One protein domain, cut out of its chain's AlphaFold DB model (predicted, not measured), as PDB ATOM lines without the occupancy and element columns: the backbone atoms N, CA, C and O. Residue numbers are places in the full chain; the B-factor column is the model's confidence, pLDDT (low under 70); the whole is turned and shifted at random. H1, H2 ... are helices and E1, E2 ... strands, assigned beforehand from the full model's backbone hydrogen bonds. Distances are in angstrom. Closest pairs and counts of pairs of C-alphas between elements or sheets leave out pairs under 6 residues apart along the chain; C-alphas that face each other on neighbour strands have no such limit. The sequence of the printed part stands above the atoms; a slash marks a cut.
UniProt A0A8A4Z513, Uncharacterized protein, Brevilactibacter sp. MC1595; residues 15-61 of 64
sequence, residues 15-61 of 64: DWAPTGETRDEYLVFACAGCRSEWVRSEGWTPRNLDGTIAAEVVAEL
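What this domain is: This is residues 15 to 61 of the 64 residues of an uncharacterized protein of Brevilactibacter sp. MC1595 (UniProt A0A8A4Z513). A two-stranded hairpin, E1 and E2, has a short helix, H1, packed near both of its strands, while a long loop, residues 32 to 54, folds back along E2 and then runs round to H1. Residues 37 to 38 of that loop pair antiparallel with residues 29 to 30 of E2, a short third row beside the hairpin. The printed part has 47 residues, with two named strands and one named helix in the order E1, E2, H1; the sheet order is E1 - E2, antiparallel. The class is mixed, helices and strands, with 21 residues, under half, in named elements. The whole is compact, with a radius of gyration of the C-alphas of 9.7 A, and its elongated outline spans 29 by 19 by 17 A.

Where its parts are: E1 covers residues 16 to 23, begins at C-alpha 16 (53.260, 77.880, 27.497), measures 16.8 A and bends by 80 degrees at residue 20. E2, residues 26 to 31, measures 16.0 A. H1, residues 55 to 61, measures 9.9 A and ends at C-alpha 61 (47.158, 89.386, 23.586).

How they stand to each other: E1 and E2 form a hairpin, antiparallel at 144 degrees between their directions. N 19 and O 28 are 2.9 A apart and N 23 and O 26 2.8 A, both within hydrogen-bond range. The closest C-alphas of E1 and H1 are those of Ala 17 and Glu 56, 7.0 A apart. Those of E2 and H1 are Leu 27 and Glu 60, 7.6 A apart. In H1 every O i to N i+4 pair is within hydrogen-bond range.

The domain as a whole: The two C-alphas farthest apart, those of Asp 24 and Asp 50, are 29.7 A apart. The printed part has no cut. The link from E1 to E2 is tight, and that from E2 to H1 is long, with 23 residues. The mean pLDDT of the printed part is 94.2, and no printed residue is under 70.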
ATOM      1  N   ASP A  15      57.030  76.326  29.292       95.38
ATOM      2  CA  ASP A  15      56.608  76.103  27.914       95.38
ATOM      3  C   ASP A  15      55.092  76.285  27.870       95.38
ATOM      4  O   ASP A  15      54.350  75.469  28.422       95.38
ATOM      5  N   TRP A  16      54.646  77.435  27.375       95.50
ATOM      6  CA  TRP A  16      53.260  77.880  27.497       95.50
ATOM      7  C   TRP A  16      52.454  77.532  26.257       95.50
ATOM      8  O   TRP A  16      52.787  77.956  25.155       95.50
ATOM      9  N   ALA A  17      51.339  76.836  26.464       96.56
ATOM     10  CA  ALA A  17      50.427  76.441  25.402       96.56
ATOM     11  C   ALA A  17      48.964  76.666  25.820       96.56
ATOM     12  O   ALA A  17      48.652  76.629  27.018       96.56
ATOM     13  N   PRO A  18      48.050  76.901  24.863       96.25
ATOM     14  CA  PRO A  18      46.626  76.990  25.156       96.25
ATOM     15  C   PRO A  18      46.082  75.625  25.591       96.25
ATOM     16  O   PRO A  18      46.428  74.593  25.018       96.25
ATOM     17  N   THR A  19      45.187  75.609  26.578       94.75
ATOM     18  CA  THR A  19      44.533  74.369  27.039       94.75
ATOM     19  C   THR A  19      43.275  74.032  26.238       94.75
ATOM     20  O   THR A  19      42.756  72.925  26.342       94.75
ATOM     21  N   GLY A  20      42.762  74.992  25.458       92.88
ATOM     22  CA  GLY A  20      41.455  74.909  24.796       92.88
ATOM     23  C   GLY A  20      40.272  75.191  25.730       92.88
ATOM     24  O   GLY A  20      39.138  75.283  25.266       92.88
ATOM     25  N   GLU A  21      40.523  75.368  27.028       93.56
ATOM     26  CA  GLU A  21      39.518  75.794  27.998       93.56
ATOM     27  C   GLU A  21      39.370  77.317  27.961       93.56
ATOM     28  O   GLU A  21      40.350  78.053  27.846       93.56
ATOM     29  N   THR A  22      38.136  77.799  28.086       92.25
ATOM     30  CA  THR A  22      37.858  79.227  28.259       92.25
ATOM     31  C   THR A  22      37.279  79.478  29.636       92.25
ATOM     32  O   THR A  22      36.509  78.677  30.167       92.25
ATOM     33  N   ARG A  23      37.653  80.611  30.218       89.38
ATOM     34  CA  ARG A  23      37.242  81.016  31.549       89.38
ATOM     35  C   ARG A  23      37.020  82.512  31.592       89.38
ATOM     36  O   ARG A  23      37.930  83.267  31.272       89.38
ATOM     37  N   ASP A  24      35.838  82.919  32.051       88.12
ATOM     38  CA  ASP A  24      35.455  84.332  32.104       88.12
ATOM     39  C   ASP A  24      35.734  85.015  30.745       88.12
ATOM     40  O   ASP A  24      36.261  86.118  30.687       88.12
ATOM     41  N   GLU A  25      35.445  84.295  29.649       89.44
ATOM     42  CA  GLU A  25      35.682  84.693  28.246       89.44
ATOM     43  C   GLU A  25      37.157  84.746  27.798       89.44
ATOM     44  O   GLU A  25      37.447  85.086  26.649       89.44
ATOM     45  N   TYR A  26      38.100  84.345  28.652       92.94
ATOM     46  CA  TYR A  26      39.529  84.288  28.342       92.94
ATOM     47  C   TYR A  26      40.008  82.866  28.057       92.94
ATOM     48  O   TYR A  26      39.660  81.930  28.780       92.94
ATOM     49  N   LEU A  27      40.846  82.691  27.033       95.19
ATOM     50  CA  LEU A  27      41.510  81.413  26.780       95.19
ATOM     51  C   LEU A  27      42.523  81.123  27.894       95.19
ATOM     52  O   LEU A  27      43.380  81.956  28.197       95.19
ATOM     53  N   VAL A  28      42.428  79.937  28.491       96.44
ATOM     54  CA  VAL A  28      43.374  79.477  29.507       96.44
ATOM     55  C   VAL A  28      44.612  78.912  28.819       96.44
ATOM     56  O   VAL A  28      44.538  78.078  27.915       96.44
ATOM     57  N   PHE A  29      45.771  79.360  29.282       97.12
ATOM     58  CA  PHE A  29      47.071  78.801  28.949       97.12
ATOM     59  C   PHE A  29      47.597  78.034  30.146       97.12
ATOM     60  O   PHE A  29      47.394  78.451  31.285       97.12
ATOM     61  N   ALA A  30      48.313  76.947  29.889       96.69
ATOM     62  CA  ALA A  30      49.029  76.216  30.917       96.69
ATOM     63  C   ALA A  30      50.479  76.003  30.500       96.69
ATOM     64  O   ALA A  30      50.790  75.712  29.344       96.69
ATOM     65  N   CYS A  31      51.374  76.122  31.470       95.69
ATOM     66  CA  CYS A  31      52.766  75.762  31.291       95.69
ATOM     67  C   CYS A  31      52.926  74.233  31.338       95.69
ATOM     68  O   CYS A  31      52.650  73.626  32.372       95.69
ATOM     69  N   ALA A  32      53.490  73.608  30.305       93.31
ATOM     70  CA  ALA A  32      53.758  72.167  30.285       93.31
ATOM     71  C   ALA A  32      54.763  71.720  31.369       93.31
ATOM     72  O   ALA A  32      54.673  70.603  31.876       93.31
ATOM     73  N   GLY A  33      55.691  72.596  31.778       92.19
ATOM     74  CA  GLY A  33      56.658  72.317  32.847       92.19
ATOM     75  C   GLY A  33      56.099  72.384  34.271       92.19
ATOM     76  O   GLY A  33      56.116  71.387  34.985       92.19
ATOM     77  N   CYS A  34      55.653  73.563  34.724       92.38
ATOM     78  CA  CYS A  34      55.184  73.754  36.104       92.38
ATOM     79  C   CYS A  34      53.671  73.577  36.284       92.38
ATOM     80  O   CYS A  34      53.221  73.455  37.416       92.38
ATOM     81  N   ARG A  35      52.883  73.520  35.201       93.81
ATOM     82  CA  ARG A  35      51.406  73.482  35.207       93.81
ATOM     83  C   ARG A  35      50.733  74.754  35.718       93.81
ATOM     84  O   ARG A  35      49.532  74.734  35.955       93.81
ATOM     85  N   SER A  36      51.472  75.853  35.875       94.62
ATOM     86  CA  SER A  36      50.846  77.149  36.148       94.62
ATOM     87  C   SER A  36      49.912  77.540  35.007       94.62
ATOM     88  O   SER A  36      50.194  77.238  33.850       94.62
ATOM     89  N   GLU A  37      48.823  78.211  35.353       96.12
ATOM     90  CA  GLU A  37      47.794  78.685  34.440       96.12
ATOM     91  C   GLU A  37      47.895  80.204  34.270       96.12
ATOM     92  O   GLU A  37      48.279  80.927  35.190       96.12
ATOM     93  N   TRP A  38      47.527  80.684  33.088       96.00
ATOM     94  CA  TRP A  38      47.508  82.099  32.737       96.00
ATOM     95  C   TRP A  38      46.320  82.405  31.824       96.00
ATOM     96  O   TRP A  38      45.889  81.554  31.048       96.00
ATOM     97  N   VAL A  39      45.804  83.627  31.905       95.88
ATOM     98  CA  VAL A  39      44.783  84.184  31.006       95.88
ATOM     99  C   VAL A  39      45.160  85.624  30.667       95.88
ATOM    100  O   VAL A  39      45.846  86.279  31.452       95.88
ATOM    101  N   ARG A  40      44.675  86.161  29.540       94.50
ATOM    102  CA  ARG A  40      45.062  87.509  29.072       94.50
ATOM    103  C   ARG A  40      44.690  88.673  29.999       94.50
ATOM    104  O   ARG A  40      45.206  89.765  29.808       94.50
ATOM    105  N   SER A  41      43.796  88.469  30.965       92.88
ATOM    106  CA  SER A  41      43.443  89.492  31.957       92.88
ATOM    107  C   SER A  41      44.472  89.639  33.084       92.88
ATOM    108  O   SER A  41      44.404  90.606  33.842       92.88
ATOM    109  N   GLU A  42      45.437  88.723  33.196       92.75
ATOM    110  CA  GLU A  42      46.535  88.827  34.155       92.75
ATOM    111  C   GLU A  42      47.480  89.992  33.808       92.75
ATOM    112  O   GLU A  42      47.814  90.232  32.649       92.75
ATOM    113  N   GLY A  43      47.989  90.690  34.828       91.38
ATOM    114  CA  GLY A  43      48.879  91.853  34.663       91.38
ATOM    115  C   GLY A  43      50.324  91.534  34.249       91.38
ATOM    116  O   GLY A  43      51.189  92.406  34.319       91.38
ATOM    117  N   TRP A  44      50.615  90.292  33.866       92.38
ATOM    118  CA  TRP A  44      51.941  89.818  33.467       92.38
ATOM    119  C   TRP A  44      51.833  88.940  32.216       92.38
ATOM    120  O   TRP A  44      50.789  88.351  31.956       92.38
ATOM    121  N   THR A  45      52.915  88.838  31.438       94.94
ATOM    122  CA  THR A  45      52.959  88.015  30.219       94.94
ATOM    123  C   THR A  45      53.874  86.807  30.414       94.94
ATOM    124  O   THR A  45      55.046  86.998  30.765       94.94
ATOM    125  N   PRO A  46      53.393  85.574  30.173       94.12
ATOM    126  CA  PRO A  46      54.209  84.383  30.300       94.12
ATOM    127  C   PRO A  46      55.293  84.317  29.230       94.12
ATOM    128  O   PRO A  46      55.099  84.712  28.081       94.12
ATOM    129  N   ARG A  47      56.446  83.786  29.634       94.69
ATOM    130  CA  ARG A  47      57.585  83.497  28.761       94.69
ATOM    131  C   ARG A  47      57.980  82.036  28.892       94.69
ATOM    132  O   ARG A  47      57.881  81.450  29.977       94.69
ATOM    133  N   ASN A  48      58.436  81.479  27.783       94.38
ATOM    134  CA  ASN A  48      59.071  80.175  27.716       94.38
ATOM    135  C   ASN A  48      60.450  80.221  28.387       94.38
ATOM    136  O   ASN A  48      60.980  81.288  28.710       94.38
ATOM    137  N   LEU A  49      61.033  79.045  28.620       93.25
ATOM    138  CA  LEU A  49      62.340  78.899  29.260       93.25
ATOM    139  C   LEU A  49      63.454  79.645  28.515       93.25
ATOM    140  O   LEU A  49      64.360  80.183  29.144       93.25
ATOM    141  N   ASP A  50      63.378  79.685  27.188       93.31
ATOM    142  CA  ASP A  50      64.326  80.394  26.323       93.31
ATOM    143  C   ASP A  50      64.151  81.928  26.349       93.31
ATOM    144  O   ASP A  50      64.881  82.653  25.676       93.31
ATOM    145  N   GLY A  51      63.195  82.435  27.134       92.38
ATOM    146  CA  GLY A  51      62.872  83.854  27.247       92.38
ATOM    147  C   GLY A  51      61.936  84.374  26.155       92.38
ATOM    148  O   GLY A  51      61.534  85.539  26.222       92.38
ATOM    149  N   THR A  52      61.552  83.543  25.183       95.88
ATOM    150  CA  THR A  52      60.579  83.911  24.149       95.88
ATOM    151  C   THR A  52      59.154  83.915  24.702       95.88
ATOM    152  O   THR A  52      58.868  83.359  25.762       95.88
ATOM    153  N   ILE A  53      58.239  84.577  23.995       95.69
ATOM    154  CA  ILE A  53      56.798  84.492  24.259       95.69
ATOM    155  C   ILE A  53      56.216  83.571  23.188       95.69
ATOM    156  O   ILE A  53      56.462  83.798  22.003       95.69
ATOM    157  N   ALA A  54      55.454  82.552  23.593       95.50
ATOM    158  CA  ALA A  54      54.798  81.639  22.658       95.50
ATOM    159  C   ALA A  54      53.895  82.410  21.677       95.50
ATOM    160  O   ALA A  54      53.225  83.376  22.059       95.50
ATOM    161  N   ALA A  55      53.864  81.989  20.411       95.62
ATOM    162  CA  ALA A  55      53.120  82.689  19.361       95.62
ATOM    163  C   ALA A  55      51.618  82.775  19.683       95.62
ATOM    164  O   ALA A  55      50.971  83.783  19.409       95.62
ATOM    165  N   GLU A  56      51.082  81.748  20.331       95.38
ATOM    166  CA  GLU A  56      49.704  81.637  20.790       95.38
ATOM    167  C   GLU A  56      49.388  82.654  21.892       95.38
ATOM    168  O   GLU A  56      48.314  83.250  21.885       95.38
ATOM    169  N   VAL A  57      50.338  82.907  22.800       95.44
ATOM    170  CA  VAL A  57      50.204  83.952  23.828       95.44
ATOM    171  C   VAL A  57      50.170  85.328  23.165       95.44
ATOM    172  O   VAL A  57      49.318  86.149  23.495       95.44
ATOM    173  N   VAL A  58      51.055  85.581  22.192       96.12
ATOM    174  CA  VAL A  58      51.051  86.839  21.423       96.12
ATOM    175  C   VAL A  58      49.733  87.013  20.663       96.12
ATOM    176  O   VAL A  58      49.159  88.102  20.671       96.12
ATOM    177  N   ALA A  59      49.230  85.947  20.037       95.50
ATOM    178  CA  ALA A  59      47.961  85.966  19.320       95.50
ATOM    179  C   ALA A  59      46.779  86.271  20.253       95.50
ATOM    180  O   ALA A  59      45.909  87.059  19.885       95.50
ATOM    181  N   GLU A  60      46.761  85.704  21.462       94.94
ATOM    182  CA  GLU A  60      45.721  85.986  22.455       94.94
ATOM    183  C   GLU A  60      45.787  87.436  22.957       94.94
ATOM    184  O   GLU A  60      44.754  88.093  23.063       94.94
ATOM    185  N   LEU A  61      46.985  87.978  23.198       93.38
ATOM    186  CA  LEU A  61      47.158  89.386  23.586       93.38
ATOM    187  C   LEU A  61      46.725  90.370  22.490       93.38
ATOM    188  O   LEU A  61      46.337  91.496  22.791       93.38
TER     189      LEU A  61